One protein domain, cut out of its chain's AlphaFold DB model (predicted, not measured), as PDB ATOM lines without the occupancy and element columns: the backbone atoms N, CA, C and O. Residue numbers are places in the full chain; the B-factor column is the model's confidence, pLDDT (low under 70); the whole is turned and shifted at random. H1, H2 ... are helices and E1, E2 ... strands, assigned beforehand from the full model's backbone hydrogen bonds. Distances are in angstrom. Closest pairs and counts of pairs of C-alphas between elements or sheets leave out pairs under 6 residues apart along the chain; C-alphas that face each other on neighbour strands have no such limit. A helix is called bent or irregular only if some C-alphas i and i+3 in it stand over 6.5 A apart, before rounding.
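What this domain is: This is residues 3 to 90 and 164 to 237 of the 246 residues of an uncharacterized protein of Caulobacteraceae bacterium (UniProt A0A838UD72). Picture a small parallel sheet of three strands, E1, E2 and E3, with two long helices, H5 and H6, over one face and H2 side by side with H5. H1 grazes the sheet near E1, while H3 and the small helices H7 and H8 lie far out in the domain. The printed part has 162 residues, with eight named helices and three named strands in the order H1 H2 H3 H4 E1 H5 E2 H6 E3 H7 H8; the class is mostly helix. The whole is compact, with a radius of gyration of the C-alphas of 16.0 A and spans of 44 by 37 by 34 A.

Where its parts are: Start at the sheet: E1 is residues 81 to 85, E2 residues 183 to 187 and E3 residues 220 to 222. Find C-alpha 198 at (26.714, -37.629, 10.268); from there H6, residues 198 to 216, runs 27.3 A. H5 is residues 166 to 180, 21.0 A long. H1, residues 7 to 18, begins at C-alpha 7, (22.004, -28.994, 32.106), and runs 15.7 A; H2, residues 35 to 45, runs 15.4 A. H3 is residues 53 to 59 and irregular, with C-alphas 54 and 57 7.3 A apart. H4 is residues 69 to 77, H7 residues 225 to 231, and H8 residues 233 to 236, ending at (33.850, -36.629, 30.898).

How they stand to each other: Look across E1 and E2, where N 84 and O 185 are 2.9 A apart; across E2 and E3, N 222 and O 186 are 2.8 A apart. Residues 3 to 4 pair, parallel, with residues 83 to 84 of E1. E2, H6 and E3 form a strand-helix-strand unit, two parallel neighbour strands with a helix between, its crossover right-handed. H5 and H6 on the same face make two layers, helices over one face of a sheet. H6 runs along the strands over E3 at a height of 8.6 A; H5 runs slantwise at 10.2 A. With residues 209 to 216 alone H6 touches H5, closest at the C-alphas of Ala 170 and Ala 213, 4.5 A, at a steep tilt of 54 degrees, the same way. H2 touches H5, closest at the C-alphas of Met 39 and Met 176, 6.4 A, at a shallow tilt of 26 degrees. H2 and H4 only just touch, only at their ends, with 3 pairs of C-alphas within 8 A, closest Val 45 and Arg 72, 7.1 A. H1 only grazes the sheet, with residues 7 to 13. H3 is apart from H2 and H4. H7 and H8 only just touch, only at the corner by their link, with 3 pairs of C-alphas within 8 A, closest Ile 228 and Val 236, 6.0 A. Every O i to N i+4 pair is within hydrogen-bond range in H2, H4, H5, H6 and H7; in H1 7 of 8 are, in H3 1 of 3 beside 3 of 4 O i to N i+3 pairs, and H8 is too short for one.

The domain as a whole: The C-alphas of Arg 76 and Gly 194 are the farthest apart, 45.7 A. Residues 91 to 163 are not printed, and C-alphas 90 and 164 are 7.5 A apart across the cut. The link from H1 to H2, 16 residues, is long. Residues 27 to 28 and 64 to 68 have pLDDT under 70; the mean of the printed part is 88.5.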
ATOM      1  N   THR A   3      24.239 -17.885  32.723       92.31
ATOM      2  CA  THR A   3      24.437 -19.083  31.890       92.31
ATOM      3  C   THR A   3      23.213 -19.351  31.052       92.31
ATOM      4  O   THR A   3      22.132 -19.483  31.603       92.31
ATOM      5  N   LEU A   4      23.382 -19.480  29.747       92.75
ATOM      6  CA  LEU A   4      22.336 -19.849  28.803       92.75
ATOM      7  C   LEU A   4      22.738 -21.187  28.195       92.75
ATOM      8  O   LEU A   4      23.781 -21.268  27.552       92.75
ATOM      9  N   GLY A   5      21.979 -22.255  28.413       91.75
ATOM     10  CA  GLY A   5      22.377 -23.551  27.875       91.75
ATOM     11  C   GLY A   5      21.626 -24.727  28.461       91.75
ATOM     12  O   GLY A   5      20.560 -24.585  29.060       91.75
ATOM     13  N   SER A   6      22.194 -25.912  28.286       89.25
ATOM     14  CA  SER A   6      21.620 -27.146  28.797       89.25
ATOM     15  C   SER A   6      22.040 -27.401  30.246       89.25
ATOM     16  O   SER A   6      22.815 -26.662  30.865       89.25
ATOM     17  N   CYS A   7      21.574 -28.520  30.796       86.75
ATOM     18  CA  CYS A   7      22.004 -28.994  32.106       86.75
ATOM     19  C   CYS A   7      23.534 -29.138  32.229       86.75
ATOM     20  O   CYS A   7      24.060 -28.995  33.333       86.75
ATOM     21  N   ARG A   8      24.258 -29.344  31.118       85.19
ATOM     22  CA  ARG A   8      25.720 -29.525  31.096       85.19
ATOM     23  C   ARG A   8      26.497 -28.308  31.575       85.19
ATOM     24  O   ARG A   8      27.576 -28.473  32.130       85.19
ATOM     25  N   VAL A   9      25.948 -27.108  31.401       88.06
ATOM     26  CA  VAL A   9      26.550 -25.865  31.906       88.06
ATOM     27  C   VAL A   9      25.840 -25.352  33.156       88.06
ATOM     28  O   VAL A   9      26.493 -24.843  34.066       88.06
ATOM     29  N   HIS A  10      24.522 -25.550  33.263       88.06
ATOM     30  CA  HIS A  10      23.754 -25.092  34.424       88.06
ATOM     31  C   HIS A  10      24.115 -25.842  35.714       88.06
ATOM     32  O   HIS A  10      24.276 -25.203  36.754       88.06
ATOM     33  N   ILE A  11      24.269 -27.171  35.669       88.44
ATOM     34  CA  ILE A  11      24.581 -27.986  36.853       88.44
ATOM     35  C   ILE A  11      25.943 -27.623  37.463       88.44
ATOM     36  O   ILE A  11      25.973 -27.324  38.660       88.44
ATOM     37  N   PRO A  12      27.072 -27.625  36.721       88.69
ATOM     38  CA  PRO A  12      28.367 -27.307  37.322       88.69
ATOM     39  C   PRO A  12      28.424 -25.876  37.870       88.69
ATOM     40  O   PRO A  12      28.941 -25.673  38.966       88.69
ATOM     41  N   LEU A  13      27.828 -24.894  37.186       90.19
ATOM     42  CA  LEU A  13      27.780 -23.518  37.691       90.19
ATOM     43  C   LEU A  13      26.856 -23.365  38.902       90.19
ATOM     44  O   LEU A  13      27.170 -22.611  39.819       90.19
ATOM     45  N   GLY A  14      25.760 -24.124  38.956       88.81
ATOM     46  CA  GLY A  14      24.922 -24.233  40.149       88.81
ATOM     47  C   GLY A  14      25.687 -24.797  41.349       88.81
ATOM     48  O   GLY A  14      25.552 -24.274  42.452       88.81
ATOM     49  N   ARG A  15      26.545 -25.806  41.137       90.94
ATOM     50  CA  ARG A  15      27.415 -26.352  42.194       90.94
ATOM     51  C   ARG A  15      28.418 -25.313  42.697       90.94
ATOM     52  O   ARG A  15      28.515 -25.131  43.903       90.94
ATOM     53  N   LEU A  16      29.106 -24.604  41.800       92.06
ATOM     54  CA  LEU A  16      30.039 -23.534  42.188       92.06
ATOM     55  C   LEU A  16      29.336 -22.407  42.958       92.06
ATOM     56  O   LEU A  16      29.869 -21.914  43.947       92.06
ATOM     57  N   ALA A  17      28.113 -22.047  42.561       90.88
ATOM     58  CA  ALA A  17      27.309 -21.074  43.295       90.88
ATOM     59  C   ALA A  17      26.950 -21.556  44.707       90.88
ATOM     60  O   ALA A  17      27.043 -20.790  45.661       90.88
ATOM     61  N   GLY A  18      26.583 -22.834  44.850       89.75
ATOM     62  CA  GLY A  18      26.305 -23.451  46.150       89.75
ATOM     63  C   GLY A  18      27.524 -23.504  47.077       89.75
ATOM     64  O   GLY A  18      27.358 -23.485  48.292       89.75
ATOM     65  N   LEU A  19      28.735 -23.523  46.512       93.81
ATOM     66  CA  LEU A  19      29.998 -23.420  47.250       93.81
ATOM     67  C   LEU A  19      30.404 -21.969  47.569       93.81
ATOM     68  O   LEU A  19      31.384 -21.758  48.273       93.81
ATOM     69  N   GLY A  20      29.672 -20.969  47.070       92.44
ATOM     70  CA  GLY A  20      30.005 -19.554  47.252       92.44
ATOM     71  C   GLY A  20      31.129 -19.039  46.345       92.44
ATOM     72  O   GLY A  20      31.544 -17.895  46.494       92.44
ATOM     73  N   GLU A  21      31.587 -19.841  45.377       93.06
ATOM     74  CA  GLU A  21      32.678 -19.487  44.451       93.06
ATOM     75  C   GLU A  21      32.245 -18.455  43.397       93.06
ATOM     76  O   GLU A  21      33.067 -17.780  42.777       93.06
ATOM     77  N   LEU A  22      30.935 -18.334  43.160       91.38
ATOM     78  CA  LEU A  22      30.363 -17.348  42.249       91.38
ATOM     79  C   LEU A  22      28.914 -17.017  42.604       91.38
ATOM     80  O   LEU A  22      28.204 -17.798  43.230       91.38
ATOM     81  N   THR A  23      28.434 -15.870  42.119       88.88
ATOM     82  CA  THR A  23      26.994 -15.580  42.065       88.88
ATOM     83  C   THR A  23      26.441 -15.974  40.696       88.88
ATOM     84  O   THR A  23      26.915 -15.480  39.664       88.88
ATOM     85  N   HIS A  24      25.444 -16.862  40.678       88.50
ATOM     86  CA  HIS A  24      24.862 -17.437  39.463       88.50
ATOM     87  C   HIS A  24      23.445 -16.915  39.211       88.50
ATOM     88  O   HIS A  24      22.513 -17.230  39.947       88.50
ATOM     89  N   TYR A  25      23.277 -16.152  38.133       83.81
ATOM     90  CA  TYR A  25      22.002 -15.573  37.719       83.81
ATOM     91  C   TYR A  25      21.393 -16.409  36.593       83.81
ATOM     92  O   TYR A  25      21.601 -16.121  35.415       83.81
ATOM     93  N   THR A  26      20.686 -17.482  36.952       76.12
ATOM     94  CA  THR A  26      19.992 -18.335  35.966       76.12
ATOM     95  C   THR A  26      18.596 -18.792  36.342       76.12
ATOM     96  O   THR A  26      17.902 -19.391  35.522       76.12
ATOM     97  N   GLN A  27      18.155 -18.485  37.559       69.44
ATOM     98  CA  GLN A  27      16.778 -18.748  37.953       69.44
ATOM     99  C   GLN A  27      15.842 -17.896  37.082       69.44
ATOM    100  O   GLN A  27      16.071 -16.695  36.922       69.44
ATOM    101  N   GLY A  28      14.835 -18.529  36.474       65.56
ATOM    102  CA  GLY A  28      13.974 -17.880  35.476       65.56
ATOM    103  C   GLY A  28      14.237 -18.298  34.027       65.56
ATOM    104  O   GLY A  28      13.437 -17.966  33.159       65.56
ATOM    105  N   MET A  29      15.326 -19.017  33.740       76.75
ATOM    106  CA  MET A  29      15.690 -19.380  32.366       76.75
ATOM    107  C   MET A  29      15.431 -20.853  32.071       76.75
ATOM    108  O   MET A  29      15.862 -21.733  32.814       76.75
ATOM    109  N   ALA A  30      14.738 -21.110  30.961       82.94
ATOM    110  CA  ALA A  30      14.576 -22.453  30.425       82.94
ATOM    111  C   ALA A  30      15.914 -22.987  29.899       82.94
ATOM    112  O   ALA A  30      16.772 -22.212  29.476       82.94
ATOM    113  N   LEU A  31      16.077 -24.312  29.896       89.31
ATOM    114  CA  LEU A  31      17.245 -24.946  29.286       89.31
ATOM    115  C   LEU A  31      17.203 -24.793  27.763       89.31
ATOM    116  O   LEU A  31      16.181 -25.070  27.133       89.31
ATOM    117  N   THR A  32      18.335 -24.427  27.171       92.56
ATOM    118  CA  THR A  32      18.448 -24.126  25.739       92.56
ATOM    119  C   THR A  32      19.565 -24.920  25.071       92.56
ATOM    120  O   THR A  32      20.548 -25.298  25.702       92.56
ATOM    121  N   HIS A  33      19.419 -25.178  23.775       92.69
ATOM    122  CA  HIS A  33      20.376 -25.930  22.957       92.69
ATOM    123  C   HIS A  33      20.866 -25.135  21.745       92.69
ATOM    124  O   HIS A  33      21.897 -25.481  21.167       92.69
ATOM    125  N   THR A  34      20.147 -24.073  21.372       95.50
ATOM    126  CA  THR A  34      20.479 -23.188  20.253       95.50
ATOM    127  C   THR A  34      20.619 -21.740  20.728       95.50
ATOM    128  O   THR A  34      20.066 -21.352  21.760       95.50
ATOM    129  N   ALA A  35      21.324 -20.912  19.952       95.75
ATOM    130  CA  ALA A  35      21.415 -19.476  20.225       95.75
ATOM    131  C   ALA A  35      20.041 -18.779  20.158       95.75
ATOM    132  O   ALA A  35      19.787 -17.843  20.913       95.75
ATOM    133  N   ALA A  36      19.140 -19.247  19.289       95.50
ATOM    134  CA  ALA A  36      17.797 -18.688  19.154       95.50
ATOM    135  C   ALA A  36      16.903 -19.025  20.359       95.50
ATOM    136  O   ALA A  36      16.212 -18.146  20.870       95.50
ATOM    137  N   GLU A  37      16.974 -20.260  20.874       95.50
ATOM    138  CA  GLU A  37      16.313 -20.636  22.130       95.50
ATOM    139  C   GLU A  37      16.825 -19.767  23.294       95.50
ATOM    140  O   GLU A  37      16.027 -19.255  24.080       95.50
ATOM    141  N   ALA A  38      18.143 -19.546  23.381       94.75
ATOM    142  CA  ALA A  38      18.756 -18.688  24.399       94.75
ATOM    143  C   ALA A  38      18.257 -17.237  24.318       94.75
ATOM    144  O   ALA A  38      17.860 -16.659  25.334       94.75
ATOM    145  N   MET A  39      18.207 -16.667  23.112       95.19
ATOM    146  CA  MET A  39      17.675 -15.324  22.890       95.19
ATOM    147  C   MET A  39      16.187 -15.228  23.249       95.19
ATOM    148  O   MET A  39      15.784 -14.292  23.936       95.19
ATOM    149  N   GLN A  40      15.371 -16.211  22.856       94.50
ATOM    150  CA  GLN A  40      13.956 -16.266  23.228       94.50
ATOM    151  C   GLN A  40      13.769 -16.289  24.750       94.50
ATOM    152  O   GLN A  40      12.913 -15.573  25.274       94.50
ATOM    153  N   THR A  41      14.561 -17.093  25.459       90.81
ATOM    154  CA  THR A  41      14.540 -17.152  26.926       90.81
ATOM    155  C   THR A  41      14.904 -15.801  27.535       90.81
ATOM    156  O   THR A  41      14.234 -15.338  28.459       90.81
ATOM    157  N   LEU A  42      15.911 -15.120  26.989       90.75
ATOM    158  CA  LEU A  42      16.282 -13.783  27.437       90.75
ATOM    159  C   LEU A  42      15.160 -12.761  27.201       90.75
ATOM    160  O   LEU A  42      14.818 -11.999  28.107       90.75
ATOM    161  N   ASP A  43      14.546 -12.771  26.018       92.19
ATOM    162  CA  ASP A  43      13.423 -11.890  25.691       92.19
ATOM    163  C   ASP A  43      12.210 -12.136  26.599       92.19
ATOM    164  O   ASP A  43      11.559 -11.178  27.018       92.19
ATOM    165  N   LEU A  44      11.919 -13.395  26.945       89.19
ATOM    166  CA  LEU A  44      10.864 -13.747  27.897       89.19
ATOM    167  C   LEU A  44      11.138 -13.124  29.266       89.19
ATOM    168  O   LEU A  44      10.283 -12.442  29.835       89.19
ATOM    169  N   VAL A  45      12.345 -13.330  29.793       86.44
ATOM    170  CA  VAL A  45      12.706 -12.841  31.123       86.44
ATOM    171  C   VAL A  45      12.711 -11.314  31.168       86.44
ATOM    172  O   VAL A  45      12.212 -10.715  32.124       86.44
ATOM    173  N   MET A  46      13.174 -10.662  30.103       86.06
ATOM    174  CA  MET A  46      13.109  -9.206  29.955       86.06
ATOM    175  C   MET A  46      11.690  -8.673  29.693       86.06
ATOM    176  O   MET A  46      11.484  -7.463  29.727       86.06
ATOM    177  N   GLY A  47      10.699  -9.540  29.463       87.94
ATOM    178  CA  GLY A  47       9.322  -9.149  29.147       87.94
ATOM    179  C   GLY A  47       9.128  -8.620  27.721       87.94
ATOM    180  O   GLY A  47       8.061  -8.096  27.414       87.94
ATOM    181  N   ALA A  48      10.133  -8.767  26.854       91.31
ATOM    182  CA  ALA A  48      10.087  -8.391  25.442       91.31
ATOM    183  C   ALA A  48       9.334  -9.417  24.578       91.31
ATOM    184  O   ALA A  48       8.925  -9.106  23.462       91.31
ATOM    185  N   ARG A  49       9.134 -10.635  25.093       91.75
ATOM    186  CA  ARG A  49       8.423 -11.719  24.412       91.75
ATOM    187  C   ARG A  49       7.445 -12.405  25.357       91.75
ATOM    188  O   ARG A  49       7.699 -12.539  26.551       91.75
ATOM    189  N   ARG A  50       6.322 -12.862  24.803       91.12
ATOM    190  CA  ARG A  50       5.354 -13.739  25.471       91.12
ATOM    191  C   ARG A  50       5.237 -15.029  24.675       91.12
ATOM    192  O   ARG A  50       5.238 -14.985  23.449       91.12
ATOM    193  N   ILE A  51       5.132 -16.154  25.373       92.12
ATOM    194  CA  ILE A  51       4.877 -17.454  24.751       92.12
ATOM    195  C   ILE A  51       3.384 -17.758  24.890       92.12
ATOM    196  O   ILE A  51       2.877 -17.705  26.013       92.12
ATOM    197  N   PRO A  52       2.671 -18.049  23.787       93.06
ATOM    198  CA  PRO A  52       1.290 -18.510  23.852       93.06
ATOM    199  C   PRO A  52       1.168 -19.755  24.730       93.06
ATOM    200  O   PRO A  52       2.002 -20.655  24.646       93.06
ATOM    201  N   GLU A  53       0.108 -19.839  25.535       90.75
ATOM    202  CA  GLU A  53      -0.116 -20.962  26.456       90.75
ATOM    203  C   GLU A  53      -0.112 -22.316  25.730       90.75
ATOM    204  O   GLU A  53       0.531 -23.262  26.180       90.75
ATOM    205  N   ALA A  54      -0.702 -22.369  24.531       92.62
ATOM    206  CA  ALA A  54      -0.708 -23.551  23.670       92.62
ATOM    207  C   ALA A  54       0.698 -24.052  23.273       92.62
ATOM    208  O   ALA A  54       0.863 -25.219  22.927       92.62
ATOM    209  N   LEU A  55       1.724 -23.197  23.322       94.12
ATOM    210  CA  LEU A  55       3.106 -23.560  22.991       94.12
ATOM    211  C   LEU A  55       3.987 -23.751  24.230       94.12
ATOM    212  O   LEU A  55       5.105 -24.252  24.102       94.12
ATOM    213  N   ALA A  56       3.505 -23.394  25.424       91.62
ATOM    214  CA  ALA A  56       4.294 -23.404  26.653       91.62
ATOM    215  C   ALA A  56       4.917 -24.781  26.936       91.62
ATOM    216  O   ALA A  56       6.102 -24.861  27.251       91.62
ATOM    217  N   LEU A  57       4.168 -25.867  26.713       92.56
ATOM    218  CA  LEU A  57       4.653 -27.240  26.900       92.56
ATOM    219  C   LEU A  57       5.872 -27.577  26.023       92.56
ATOM    220  O   LEU A  57       6.735 -28.355  26.425       92.56
ATOM    221  N   PHE A  58       5.968 -26.988  24.830       93.94
ATOM    222  CA  PHE A  58       7.063 -27.239  23.889       93.94
ATOM    223  C   PHE A  58       8.268 -26.316  24.107       93.94
ATOM    224  O   PHE A  58       9.326 -26.560  23.529       93.94
ATOM    225  N   VAL A  59       8.123 -25.272  24.926       92.50
ATOM    226  CA  VAL A  59       9.194 -24.316  25.253       92.50
ATOM    227  C   VAL A  59       9.753 -24.560  26.658       92.50
ATOM    228  O   VAL A  59      10.967 -24.568  26.836       92.50
ATOM    229  N   PHE A  60       8.882 -24.794  27.641       87.75
ATOM    230  CA  PHE A  60       9.225 -24.897  29.067       87.75
ATOM    231  C   PHE A  60       9.036 -26.303  29.642       87.75
ATOM    232  O   PHE A  60       9.639 -26.646  30.655       87.75
ATOM    233  N   GLY A  61       8.229 -27.136  28.985       87.19
ATOM    234  CA  GLY A  61       7.833 -28.439  29.502       87.19
ATOM    235  C   GLY A  61       6.623 -28.320  30.421       87.19
ATOM    236  O   GLY A  61       5.865 -27.358  30.347       87.19
ATOM    237  N   ALA A  62       6.415 -29.338  31.256       79.56
ATOM    238  CA  ALA A  62       5.307 -29.370  32.216       79.56
ATOM    239  C   ALA A  62       5.611 -28.601  33.515       79.56
ATOM    240  O   ALA A  62       4.737 -28.464  34.369       79.56
ATOM    241  N   GLU A  63       6.851 -28.145  33.687       70.88
ATOM    242  CA  GLU A  63       7.244 -27.377  34.861       70.88
ATOM    243  C   GLU A  63       6.706 -25.943  34.766       70.88
ATOM    244  O   GLU A  63       6.649 -25.367  33.674       70.88
ATOM    245  N   PRO A  64       6.281 -25.354  35.898       62.56
ATOM    246  CA  PRO A  64       5.775 -23.993  35.914       62.56
ATOM    247  C   PRO A  64       6.835 -23.012  35.409       62.56
ATOM    248  O   PRO A  64       8.025 -23.160  35.692       62.56
ATOM    249  N   LEU A  65       6.376 -21.981  34.693       66.31
ATOM    250  CA  LEU A  65       7.208 -20.860  34.260       66.31
ATOM    251  C   LEU A  65       8.006 -20.320  35.455       66.31
ATOM    252  O   LEU A  65       7.400 -19.867  36.432       66.31
ATOM    253  N   PRO A  66       9.345 -20.352  35.411       60.81
ATOM    254  CA  PRO A  66      10.130 -19.859  36.524       60.81
ATOM    255  C   PRO A  66       9.980 -18.327  36.615       60.81
ATOM    256  O   PRO A  66       9.950 -17.645  35.584       60.81
ATOM    257  N   PRO A  67       9.867 -17.755  37.828       66.56
ATOM    258  CA  PRO A  67       9.689 -16.319  37.990       66.56
ATOM    259  C   PRO A  67      10.921 -15.567  37.450       66.56
ATOM    260  O   PRO A  67      12.055 -15.915  37.790       66.56
ATOM    261  N   PRO A  68      10.738 -14.525  36.621       69.56
ATOM    262  CA  PRO A  68      11.834 -13.848  35.917       69.56
ATOM    263  C   PRO A  68      12.703 -12.950  36.819       69.56
ATOM    264  O   PRO A  68      13.650 -12.319  36.347       69.56
ATOM    265  N   ASP A  69      12.374 -12.838  38.105       74.81
ATOM    266  CA  ASP A  69      12.851 -11.752  38.959       74.81
ATOM    267  C   ASP A  69      14.340 -11.832  39.295       74.81
ATOM    268  O   ASP A  69      14.994 -10.796  39.392       74.81
ATOM    269  N   LEU A  70      14.908 -13.034  39.391       70.19
ATOM    270  CA  LEU A  70      16.308 -13.208  39.789       70.19
ATOM    271  C   LEU A  70      17.299 -12.886  38.677       70.19
ATOM    272  O   LEU A  70      18.316 -12.239  38.927       70.19
ATOM    273  N   LEU A  71      17.008 -13.271  37.433       76.75
ATOM    274  CA  LEU A  71      17.814 -12.790  36.314       76.75
ATOM    275  C   LEU A  71      17.621 -11.281  36.136       76.75
ATOM    276  O   LEU A  71      18.608 -10.580  35.940       76.75
ATOM    277  N   ARG A  72      16.397 -10.746  36.269       81.31
ATOM    278  CA  ARG A  72      16.165  -9.288  36.238       81.31
ATOM    279  C   ARG A  72      16.974  -8.552  37.299       81.31
ATOM    280  O   ARG A  72      17.508  -7.482  37.027       81.31
ATOM    281  N   GLU A  73      17.072  -9.106  38.499       79.31
ATOM    282  CA  GLU A  73      17.930  -8.574  39.549       79.31
ATOM    283  C   GLU A  73      19.411  -8.639  39.162       79.31
ATOM    284  O   GLU A  73      20.107  -7.632  39.285       79.31
ATOM    285  N   GLY A  74      19.876  -9.770  38.624       76.94
ATOM    286  CA  GLY A  74      21.234  -9.907  38.093       76.94
ATOM    287  C   GLY A  74      21.557  -8.869  37.019       76.94
ATOM    288  O   GLY A  74      22.615  -8.250  37.063       76.94
ATOM    289  N   LEU A  75      20.617  -8.590  36.114       80.81
ATOM    290  CA  LEU A  75      20.752  -7.536  35.106       80.81
ATOM    291  C   LEU A  75      20.903  -6.149  35.732       80.81
ATOM    292  O   LEU A  75      21.748  -5.376  35.293       80.81
ATOM    293  N   ARG A  76      20.124  -5.835  36.777       81.75
ATOM    294  CA  ARG A  76      20.228  -4.550  37.495       81.75
ATOM    295  C   ARG A  76      21.559  -4.394  38.224       81.75
ATOM    296  O   ARG A  76      22.070  -3.283  38.309       81.75
ATOM    297  N   ARG A  77      22.092  -5.486  38.775       83.50
ATOM    298  CA  ARG A  77      23.376  -5.505  39.495       83.50
ATOM    299  C   ARG A  77      24.586  -5.568  38.559       83.50
ATOM    300  O   ARG A  77      25.694  -5.288  39.000       83.50
ATOM    301  N   GLY A  78      24.364  -5.894  37.288       86.25
ATOM    302  CA  GLY A  78      25.408  -6.115  36.298       86.25
ATOM    303  C   GLY A  78      25.872  -7.571  36.262       86.25
ATOM    304  O   GLY A  78      25.902  -8.280  37.271       86.25
ATOM    305  N   ILE A  79      26.237  -8.027  35.063       90.50
ATOM    306  CA  ILE A  79      26.758  -9.370  34.820       90.50
ATOM    307  C   ILE A  79      28.218  -9.254  34.372       90.50
ATOM    308  O   ILE A  79      28.505  -8.710  33.311       90.50
ATOM    309  N   ASP A  80      29.146  -9.814  35.149       93.31
ATOM    310  CA  ASP A  80      30.581  -9.775  34.813       93.31
ATOM    311  C   ASP A  80      30.959 -10.720  33.666       93.31
ATOM    312  O   ASP A  80      31.922 -10.487  32.926       93.31
ATOM    313  N   ALA A  81      30.227 -11.832  33.563       94.12
ATOM    314  CA  ALA A  81      30.480 -12.896  32.607       94.12
ATOM    315  C   ALA A  81      29.204 -13.674  32.261       94.12
ATOM    316  O   ALA A  81      28.377 -13.949  33.141       94.12
ATOM    317  N   VAL A  82      29.097 -14.071  30.996       94.88
ATOM    318  CA  VAL A  82      28.031 -14.900  30.435       94.88
ATOM    319  C   VAL A  82      28.638 -16.133  29.775       94.88
ATOM    320  O   VAL A  82      29.576 -16.031  28.982       94.88
ATOM    321  N   LEU A  83      28.076 -17.297  30.084       95.81
ATOM    322  CA  LEU A  83      28.394 -18.557  29.428       95.81
ATOM    323  C   LEU A  83      27.208 -18.994  28.572       95.81
ATOM    324  O   LEU A  83      26.113 -19.184  29.096       95.81
ATOM    325  N   LEU A  84      27.413 -19.157  27.272       96.38
ATOM    326  CA  LEU A  84      26.376 -19.609  26.348       96.38
ATOM    327  C   LEU A  84      26.763 -20.966  25.769       96.38
ATOM    328  O   LEU A  84      27.736 -21.049  25.033       96.38
ATOM    329  N   GLU A  85      25.989 -22.010  26.031       96.31
ATOM    330  CA  GLU A  85      26.118 -23.292  25.342       96.31
ATOM    331  C   GLU A  85      25.223 -23.328  24.100       96.31
ATOM    332  O   GLU A  85      24.011 -23.121  24.178       96.31
ATOM    333  N   VAL A  86      25.819 -23.677  22.959       95.94
ATOM    334  CA  VAL A  86      25.099 -24.017  21.731       95.94
ATOM    335  C   VAL A  86      25.504 -25.427  21.318       95.94
ATOM    336  O   VAL A  86      26.577 -25.660  20.764       95.94
ATOM    337  N   SER A  87      24.631 -26.388  21.609       91.88
ATOM    338  CA  SER A  87      24.891 -27.817  21.403       91.88
ATOM    339  C   SER A  87      24.231 -28.379  20.142       91.88
ATOM    340  O   SER A  87      24.541 -29.502  19.733       91.88
ATOM    341  N   GLN A  88      23.333 -27.616  19.509       91.31
ATOM    342  CA  GLN A  88      22.634 -28.007  18.288       91.31
ATOM    343  C   GLN A  88      22.520 -26.840  17.303       91.31
ATOM    344  O   GLN A  88      22.298 -25.697  17.686       91.31
ATOM    345  N   ALA A  89      22.658 -27.157  16.014       88.19
ATOM    346  CA  ALA A  89      22.468 -26.194  14.934       88.19
ATOM    347  C   ALA A  89      20.998 -26.108  14.506       88.19
ATOM    348  O   ALA A  89      20.522 -25.055  14.115       88.19
ATOM    349  N   ARG A  90      20.269 -27.228  14.565       92.44
ATOM    350  CA  ARG A  90      18.864 -27.272  14.152       92.44
ATOM    351  C   ARG A  90      17.990 -26.552  15.168       92.44
ATOM    352  O   ARG A  90      18.072 -26.857  16.355       92.44
ATOM    353  N   PRO A 164      20.533 -22.102  11.227       92.44
ATOM    354  CA  PRO A 164      21.002 -20.753  11.031       92.44
ATOM    355  C   PRO A 164      22.457 -20.763  10.569       92.44
ATOM    356  O   PRO A 164      23.291 -21.544  11.040       92.44
ATOM    357  N   GLY A 165      22.764 -19.874   9.633       92.19
ATOM    358  CA  GLY A 165      24.123 -19.659   9.160       92.19
ATOM    359  C   GLY A 165      24.962 -18.866  10.163       92.19
ATOM    360  O   GLY A 165      24.459 -18.276  11.121       92.19
ATOM    361  N   ARG A 166      26.266 -18.760   9.888       93.88
ATOM    362  CA  ARG A 166      27.210 -17.959  10.689       93.88
ATOM    363  C   ARG A 166      26.708 -16.544  10.979       93.88
ATOM    364  O   ARG A 166      26.793 -16.096  12.113       93.88
ATOM    365  N   VAL A 167      26.216 -15.847   9.953       94.25
ATOM    366  CA  VAL A 167      25.783 -14.442  10.064       94.25
ATOM    367  C   VAL A 167      24.591 -14.305  11.011       94.25
ATOM    368  O   VAL A 167      24.535 -13.376  11.811       94.25
ATOM    369  N   GLU A 168      23.653 -15.247  10.962       95.00
ATOM    370  CA  GLU A 168      22.468 -15.236  11.822       95.00
ATOM    371  C   GLU A 168      22.832 -15.548  13.272       95.00
ATOM    372  O   GLU A 168      22.328 -14.890  14.186       95.00
ATOM    373  N   ILE A 169      23.747 -16.499  13.484       95.94
ATOM    374  CA  ILE A 169      24.288 -16.807  14.809       95.94
ATOM    375  C   ILE A 169      25.027 -15.589  15.366       95.94
ATOM    376  O   ILE A 169      24.710 -15.173  16.474       95.94
ATOM    377  N   ALA A 170      25.938 -14.973  14.605       96.06
ATOM    378  CA  ALA A 170      26.677 -13.782  15.032       96.06
ATOM    379  C   ALA A 170      25.729 -12.640  15.421       96.06
ATOM    380  O   ALA A 170      25.806 -12.131  16.532       96.06
ATOM    381  N   ARG A 171      24.732 -12.334  14.581       96.62
ATOM    382  CA  ARG A 171      23.707 -11.326  14.897       96.62
ATOM    383  C   ARG A 171      22.941 -11.651  16.183       96.62
ATOM    384  O   ARG A 171      22.605 -10.754  16.952       96.62
ATOM    385  N   THR A 172      22.644 -12.929  16.416       96.69
ATOM    386  CA  THR A 172      21.967 -13.372  17.643       96.69
ATOM    387  C   THR A 172      22.868 -13.183  18.863       96.69
ATOM    388  O   THR A 172      22.400 -12.687  19.887       96.69
ATOM    389  N   LEU A 173      24.160 -13.516  18.752       96.94
ATOM    390  CA  LEU A 173      25.157 -13.281  19.798       96.94
ATOM    391  C   LEU A 173      25.283 -11.788  20.113       96.94
ATOM    392  O   LEU A 173      25.103 -11.412  21.265       96.94
ATOM    393  N   GLU A 174      25.500 -10.937  19.108       96.62
ATOM    394  CA  GLU A 174      25.591  -9.478  19.272       96.62
ATOM    395  C   GLU A 174      24.370  -8.921  20.003       96.62
ATOM    396  O   GLU A 174      24.495  -8.178  20.976       96.62
ATOM    397  N   ALA A 175      23.170  -9.327  19.585       96.44
ATOM    398  CA  ALA A 175      21.939  -8.851  20.190       96.44
ATOM    399  C   ALA A 175      21.784  -9.313  21.653       96.44
ATOM    400  O   ALA A 175      21.277  -8.552  22.480       96.44
ATOM    401  N   MET A 176      22.244 -10.517  22.011       95.50
ATOM    402  CA  MET A 176      22.290 -10.947  23.413       95.50
ATOM    403  C   MET A 176      23.372 -10.206  24.216       95.50
ATOM    404  O   MET A 176      23.128  -9.825  25.363       95.50
ATOM    405  N   MET A 177      24.540  -9.950  23.623       94.56
ATOM    406  CA  MET A 177      25.638  -9.209  24.254       94.56
ATOM    407  C   MET A 177      25.227  -7.777  24.596       94.56
ATOM    408  O   MET A 177      25.507  -7.312  25.699       94.56
ATOM    409  N   VAL A 178      24.486  -7.111  23.708       93.06
ATOM    410  CA  VAL A 178      23.908  -5.780  23.965       93.06
ATOM    411  C   VAL A 178      22.943  -5.800  25.156       93.06
ATOM    412  O   VAL A 178      22.893  -4.841  25.920       93.06
ATOM    413  N   LYS A 179      22.189  -6.891  25.342       91.06
ATOM    414  CA  LYS A 179      21.202  -7.025  26.426       91.06
ATOM    415  C   LYS A 179      21.824  -7.329  27.793       91.06
ATOM    416  O   LYS A 179      21.323  -6.824  28.794       91.06
ATOM    417  N   LEU A 180      22.853  -8.181  27.859       89.50
ATOM    418  CA  LEU A 180      23.433  -8.650  29.131       89.50
ATOM    419  C   LEU A 180      24.730  -7.932  29.530       89.50
ATOM    420  O   LEU A 180      25.064  -7.908  30.713       89.50
ATOM    421  N   GLY A 181      25.469  -7.377  28.566       88.38
ATOM    422  CA  GLY A 181      26.834  -6.899  28.782       88.38
ATOM    423  C   GLY A 181      27.791  -8.018  29.214       88.38
ATOM    424  O   GLY A 181      27.552  -9.199  28.950       88.38
ATOM    425  N   GLY A 182      28.881  -7.641  29.886       91.12
ATOM    426  CA  GLY A 182      29.851  -8.579  30.457       91.12
ATOM    427  C   GLY A 182      30.765  -9.262  29.436       91.12
ATOM    428  O   GLY A 182      30.742  -8.977  28.239       91.12
ATOM    429  N   ARG A 183      31.609 -10.175  29.927       96.12
ATOM    430  CA  ARG A 183      32.485 -11.009  29.088       96.12
ATOM    431  C   ARG A 183      31.761 -12.274  28.650       96.12
ATOM    432  O   ARG A 183      31.164 -12.951  29.479       96.12
ATOM    433  N   TRP A 184      31.854 -12.621  27.374       97.38
ATOM    434  CA  TRP A 184      31.127 -13.757  26.813       97.38
ATOM    435  C   TRP A 184      32.049 -14.916  26.474       97.38
ATOM    436  O   TRP A 184      33.080 -14.723  25.830       97.38
ATOM    437  N   THR A 185      31.622 -16.117  26.850       97.75
ATOM    438  CA  THR A 185      32.215 -17.373  26.395       97.75
ATOM    439  C   THR A 185      31.126 -18.241  25.775       97.75
ATOM    440  O   THR A 185      30.158 -18.612  26.441       97.75
ATOM    441  N   VAL A 186      31.297 -18.582  24.501       97.75
ATOM    442  CA  VAL A 186      30.432 -19.497  23.756       97.75
ATOM    443  C   VAL A 186      31.023 -20.903  23.828       97.75
ATOM    444  O   VAL A 186      32.160 -21.131  23.420       97.75
ATOM    445  N   ILE A 187      30.250 -21.849  24.346       96.56
ATOM    446  CA  ILE A 187      30.584 -23.266  24.433       96.56
ATOM    447  C   ILE A 187      29.932 -24.000  23.265       96.56
ATOM    448  O   ILE A 187      28.716 -23.942  23.077       96.56
ATOM    449  N   GLY A 188      30.760 -24.701  22.496       95.19
ATOM    450  CA  GLY A 188      30.322 -25.520  21.373       95.19
ATOM    451  C   GLY A 188      29.779 -26.895  21.769       95.19
ATOM    452  O   GLY A 188      29.796 -27.309  22.928       95.19
ATOM    453  N   ALA A 189      29.339 -27.649  20.767       91.25
ATOM    454  CA  ALA A 189      28.923 -29.029  20.933       91.25
ATOM    455  C   ALA A 189      30.120 -29.943  21.233       91.25
ATOM    456  O   ALA A 189      31.199 -29.811  20.659       91.25
ATOM    457  N   LEU A 190      29.900 -30.929  22.099       87.38
ATOM    458  CA  LEU A 190      30.896 -31.947  22.419       87.38
ATOM    459  C   LEU A 190      31.048 -32.952  21.270       87.38
ATOM    460  O   LEU A 190      30.070 -33.590  20.873       87.38
ATOM    461  N   GLU A 191      32.258 -33.133  20.762       84.88
ATOM    462  CA  GLU A 191      32.587 -34.120  19.732       84.88
ATOM    463  C   GLU A 191      33.241 -35.345  20.370       84.88
ATOM    464  O   GLU A 191      33.926 -35.242  21.383       84.88
ATOM    465  N   ALA A 192      33.044 -36.518  19.773       79.44
ATOM    466  CA  ALA A 192      33.741 -37.729  20.177       79.44
ATOM    467  C   ALA A 192      34.877 -38.013  19.183       79.44
ATOM    468  O   ALA A 192      34.592 -38.360  18.033       79.44
ATOM    469  N   PRO A 193      36.157 -37.881  19.583       74.50
ATOM    470  CA  PRO A 193      37.274 -38.214  18.709       74.50
ATOM    471  C   PRO A 193      37.147 -39.636  18.139       74.50
ATOM    472  O   PRO A 193      36.702 -40.561  18.822       74.50
ATOM    473  N   GLY A 194      37.505 -39.803  16.864       73.12
ATOM    474  CA  GLY A 194      37.437 -41.087  16.156       73.12
ATOM    475  C   GLY A 194      36.058 -41.469  15.604       73.12
ATOM    476  O   GLY A 194      35.946 -42.516  14.974       73.12
ATOM    477  N   HIS A 195      35.025 -40.643  15.805       76.44
ATOM    478  CA  HIS A 195      33.685 -40.882  15.267       76.44
ATOM    479  C   HIS A 195      33.430 -39.955  14.066       76.44
ATOM    480  O   HIS A 195      33.484 -38.726  14.159       76.44
ATOM    481  N   GLU A 196      33.138 -40.550  12.909       80.94
ATOM    482  CA  GLU A 196      32.965 -39.829  11.637       80.94
ATOM    483  C   GLU A 196      31.513 -39.811  11.143       80.94
ATOM    484  O   GLU A 196      31.244 -39.367  10.027       80.94
ATOM    485  N   GLY A 197      30.561 -40.252  11.972       83.50
ATOM    486  CA  GLY A 197      29.133 -40.252  11.666       83.50
ATOM    487  C   GLY A 197      28.566 -38.871  11.312       83.50
ATOM    488  O   GLY A 197      29.164 -37.819  11.566       83.50
ATOM    489  N   ALA A 198      27.369 -38.860  10.717       83.88
ATOM    490  CA  ALA A 198      26.714 -37.629  10.268       83.88
ATOM    491  C   ALA A 198      26.535 -36.605  11.403       83.88
ATOM    492  O   ALA A 198      26.752 -35.412  11.184       83.88
ATOM    493  N   ILE A 199      26.215 -37.063  12.620       83.88
ATOM    494  CA  ILE A 199      26.081 -36.194  13.797       83.88
ATOM    495  C   ILE A 199      27.415 -35.533  14.160       83.88
ATOM    496  O   ILE A 199      27.439 -34.332  14.423       83.88
ATOM    497  N   MET A 200      28.535 -36.260  14.128       88.75
ATOM    498  CA  MET A 200      29.848 -35.680  14.447       88.75
ATOM    499  C   MET A 200      30.277 -34.632  13.422       88.75
ATOM    500  O   MET A 200      30.761 -33.564  13.796       88.75
ATOM    501  N   ARG A 201      30.018 -34.873  12.130       89.19
ATOM    502  CA  ARG A 201      30.247 -33.862  11.086       89.19
ATOM    503  C   ARG A 201      29.407 -32.606  11.312       89.19
ATOM    504  O   ARG A 201      29.925 -31.502  11.169       89.19
ATOM    505  N   GLN A 202      28.146 -32.761  11.716       89.00
ATOM    506  CA  GLN A 202      27.281 -31.630  12.062       89.00
ATOM    507  C   GLN A 202      27.796 -30.856  13.281       89.00
ATOM    508  O   GLN A 202      27.803 -29.629  13.249       89.00
ATOM    509  N   ARG A 203      28.270 -31.542  14.330       91.75
ATOM    510  CA  ARG A 203      28.851 -30.892  15.519       91.75
ATOM    511  C   ARG A 203      30.131 -30.123  15.188       91.75
ATOM    512  O   ARG A 203      30.244 -28.974  15.594       91.75
ATOM    513  N   ARG A 204      31.027 -30.695  14.375       92.56
ATOM    514  CA  ARG A 204      32.230 -30.001  13.875       92.56
ATOM    515  C   ARG A 204      31.887 -28.751  13.072       92.56
ATOM    516  O   ARG A 204      32.451 -27.686  13.310       92.56
ATOM    517  N   ALA A 205      30.932 -28.862  12.148       93.00
ATOM    518  CA  ALA A 205      30.473 -27.724  11.354       93.00
ATOM    519  C   ALA A 205      29.845 -26.625  12.232       93.00
ATOM    520  O   ALA A 205      30.107 -25.439  12.020       93.00
ATOM    521  N   LEU A 206      29.061 -27.014  13.243       94.88
ATOM    522  CA  LEU A 206      28.510 -26.089  14.231       94.88
ATOM    523  C   LEU A 206      29.621 -25.398  15.026       94.88
ATOM    524  O   LEU A 206      29.613 -24.177  15.117       94.88
ATOM    525  N   ASN A 207      30.598 -26.142  15.544       96.06
ATOM    526  CA  ASN A 207      31.710 -25.583  16.312       96.06
ATOM    527  C   ASN A 207      32.533 -24.585  15.497       96.06
ATOM    528  O   ASN A 207      32.782 -23.485  15.977       96.06
ATOM    529  N   ALA A 208      32.859 -24.908  14.243       95.69
ATOM    530  CA  ALA A 208      33.535 -23.973  13.343       95.69
ATOM    531  C   ALA A 208      32.702 -22.702  13.092       95.69
ATOM    532  O   ALA A 208      33.237 -21.595  13.024       95.69
ATOM    533  N   THR A 209      31.380 -22.846  12.975       96.50
ATOM    534  CA  THR A 209      30.464 -21.711  12.802       96.50
ATOM    535  C   THR A 209      30.410 -20.836  14.055       96.50
ATOM    536  O   THR A 209      30.472 -19.611  13.948       96.50
ATOM    537  N   LEU A 210      30.328 -21.452  15.237       97.31
ATOM    538  CA  LEU A 210      30.292 -20.770  16.529       97.31
ATOM    539  C   LEU A 210      31.604 -20.061  16.839       97.31
ATOM    540  O   LEU A 210      31.567 -18.931  17.304       97.31
ATOM    541  N   GLU A 211      32.745 -20.684  16.553       97.56
ATOM    542  CA  GLU A 211      34.065 -20.080  16.739       97.56
ATOM    543  C   GLU A 211      34.202 -18.794  15.920       97.56
ATOM    544  O   GLU A 211      34.577 -17.746  16.448       97.56
ATOM    545  N   GLN A 212      33.813 -18.843  14.642       96.69
ATOM    546  CA  GLN A 212      33.829 -17.664  13.777       96.69
ATOM    547  C   GLN A 212      32.849 -16.586  14.257       96.69
ATOM    548  O   GLN A 212      33.209 -15.412  14.294       96.69
ATOM    549  N   ALA A 213      31.622 -16.967  14.624       96.56
ATOM    550  CA  ALA A 213      30.613 -16.026  15.104       96.56
ATOM    551  C   ALA A 213      31.025 -15.371  16.435       96.56
ATOM    552  O   ALA A 213      30.910 -14.158  16.579       96.56
ATOM    553  N   ALA A 214      31.566 -16.142  17.382       96.75
ATOM    554  CA  ALA A 214      32.074 -15.630  18.652       96.75
ATOM    555  C   ALA A 214      33.220 -14.633  18.429       96.75
ATOM    556  O   ALA A 214      33.182 -13.532  18.978       96.75
ATOM    557  N   GLY A 215      34.174 -14.969  17.554       95.62
ATOM    558  CA  GLY A 215      35.279 -14.079  17.195       95.62
ATOM    559  C   GLY A 215      34.819 -12.750  16.587       95.62
ATOM    560  O   GLY A 215      35.364 -11.706  16.936       95.62
ATOM    561  N   GLN A 216      33.779 -12.761  15.745       94.50
ATOM    562  CA  GLN A 216      33.187 -11.539  15.173       94.50
ATOM    563  C   GLN A 216      32.595 -10.611  16.238       94.50
ATOM    564  O   GLN A 216      32.669  -9.394  16.096       94.50
ATOM    565  N   CYS A 217      32.061 -11.182  17.318       93.44
ATOM    566  CA  CYS A 217      31.412 -10.435  18.392       93.44
ATOM    567  C   CYS A 217      32.371 -10.083  19.546       93.44
ATOM    568  O   CYS A 217      31.948  -9.489  20.535       93.44
ATOM    569  N   GLY A 218      33.647 -10.486  19.473       94.19
ATOM    570  CA  GLY A 218      34.605 -10.335  20.574       94.19
ATOM    571  C   GLY A 218      34.356 -11.270  21.766       94.19
ATOM    572  O   GLY A 218      34.844 -11.008  22.865       94.19
ATOM    573  N   ALA A 219      33.600 -12.353  21.572       97.19
ATOM    574  CA  ALA A 219      33.395 -13.399  22.567       97.19
ATOM    575  C   ALA A 219      34.488 -14.476  22.473       97.19
ATOM    576  O   ALA A 219      35.001 -14.784  21.395       97.19
ATOM    577  N   ALA A 220      34.821 -15.098  23.603       97.88
ATOM    578  CA  ALA A 220      35.659 -16.288  23.619       97.88
ATOM    579  C   ALA A 220      34.866 -17.503  23.118       97.88
ATOM    580  O   ALA A 220      33.665 -17.617  23.368       97.88
ATOM    581  N   PHE A 221      35.543 -18.444  22.464       97.69
ATOM    582  CA  PHE A 221      34.975 -19.741  22.110       97.69
ATOM    583  C   PHE A 221      35.685 -20.859  22.874       97.69
ATOM    584  O   PHE A 221      36.911 -20.875  22.978       97.69
ATOM    585  N   TYR A 222      34.910 -21.804  23.397       95.88
ATOM    586  CA  TYR A 222      35.414 -22.985  24.082       95.88
ATOM    587  C   TYR A 222      34.817 -24.252  23.466       95.88
ATOM    588  O   TYR A 222      33.611 -24.488  23.530       95.88
ATOM    589  N   ASN A 223      35.678 -25.098  22.894       93.62
ATOM    590  CA  ASN A 223      35.288 -26.426  22.431       93.62
ATOM    591  C   ASN A 223      35.486 -27.446  23.570       93.62
ATOM    592  O   ASN A 223      36.636 -27.784  23.883       93.62
ATOM    593  N   PRO A 224      34.403 -27.988  24.163       90.19
ATOM    594  CA  PRO A 224      34.505 -28.905  25.295       90.19
ATOM    595  C   PRO A 224      35.089 -30.273  24.912       90.19
ATOM    596  O   PRO A 224      35.434 -31.056  25.791       90.19
ATOM    597  N   THR A 225      35.275 -30.562  23.619       87.94
ATOM    598  CA  THR A 225      35.948 -31.780  23.127       87.94
ATOM    599  C   THR A 225      37.357 -31.932  23.694       87.94
ATOM    600  O   THR A 225      37.808 -33.056  23.909       87.94
ATOM    601  N   ARG A 226      38.035 -30.819  24.013       84.75
ATOM    602  CA  ARG A 226      39.347 -30.856  24.678       84.75
ATOM    603  C   ARG A 226      39.314 -31.629  25.995       84.75
ATOM    604  O   ARG A 226      40.232 -32.390  26.253       84.75
ATOM    605  N   LEU A 227      38.218 -31.552  26.754       85.06
ATOM    606  CA  LEU A 227      38.084 -32.304  28.004       85.06
ATOM    607  C   LEU A 227      38.156 -33.815  27.772       85.06
ATOM    608  O   LEU A 227      38.770 -34.520  28.566       85.06
ATOM    609  N   ILE A 228      37.562 -34.323  26.685       83.56
ATOM    610  CA  ILE A 228      37.630 -35.755  26.347       83.56
ATOM    611  C   ILE A 228      39.064 -36.159  26.011       83.56
ATOM    612  O   ILE A 228      39.483 -37.255  26.379       83.56
ATOM    613  N   ILE A 229      39.801 -35.296  25.310       81.62
ATOM    614  CA  ILE A 229      41.203 -35.542  24.958       81.62
ATOM    615  C   ILE A 229      42.061 -35.582  26.228       81.62
ATOM    616  O   ILE A 229      42.854 -36.506  26.392       81.62
ATOM    617  N   ASP A 230      41.854 -34.631  27.138       84.88
ATOM    618  CA  ASP A 230      42.707 -34.435  28.314       84.88
ATOM    619  C   ASP A 230      42.398 -35.420  29.456       84.88
ATOM    620  O   ASP A 230      43.299 -35.849  30.175       84.88
ATOM    621  N   HIS A 231      41.129 -35.796  29.632       84.06
ATOM    622  CA  HIS A 231      40.666 -36.588  30.782       84.06
ATOM    623  C   HIS A 231      40.086 -37.955  30.408       84.06
ATOM    624  O   HIS A 231      39.769 -38.753  31.287       84.06
ATOM    625  N   GLY A 232      39.961 -38.248  29.116       79.88
ATOM    626  CA  GLY A 232      39.369 -39.484  28.633       79.88
ATOM    627  C   GLY A 232      37.838 -39.489  28.690       79.88
ATOM    628  O   GLY A 232      37.178 -38.847  29.508       79.88
ATOM    629  N   ARG A 233      37.243 -40.275  27.788       76.75
ATOM    630  CA  ARG A 233      35.790 -40.321  27.574       76.75
ATOM    631  C   ARG A 233      34.997 -40.755  28.811       76.75
ATOM    632  O   ARG A 233      33.956 -40.171  29.086       76.75
ATOM    633  N   ALA A 234      35.476 -41.772  29.527       74.56
ATOM    634  CA  ALA A 234      34.765 -42.366  30.663       74.56
ATOM    635  C   ALA A 234      34.617 -41.405  31.854       74.56
ATOM    636  O   ALA A 234      33.708 -41.573  32.660       74.56
ATOM    637  N   THR A 235      35.499 -40.410  31.950       73.62
ATOM    638  CA  THR A 235      35.490 -39.399  33.011       73.62
ATOM    639  C   THR A 235      34.615 -38.200  32.655       73.62
ATOM    640  O   THR A 235      34.019 -37.592  33.538       73.62
ATOM    641  N   VAL A 236      34.542 -37.842  31.370       71.31
ATOM    642  CA  VAL A 236      33.850 -36.629  30.898       71.31
ATOM    643  C   VAL A 236      32.383 -36.874  30.558       71.31
ATOM    644  O   VAL A 236      31.570 -35.957  30.647       71.31
ATOM    645  N   LEU A 237      32.044 -38.087  30.128       71.06
ATOM    646  CA  LEU A 237      30.684 -38.445  29.749       71.06
ATOM    647  C   LEU A 237      29.989 -39.224  30.860       71.06
ATOM    648  O   LEU A 237      30.574 -40.134  31.450       71.06
TER     649      LEU A 237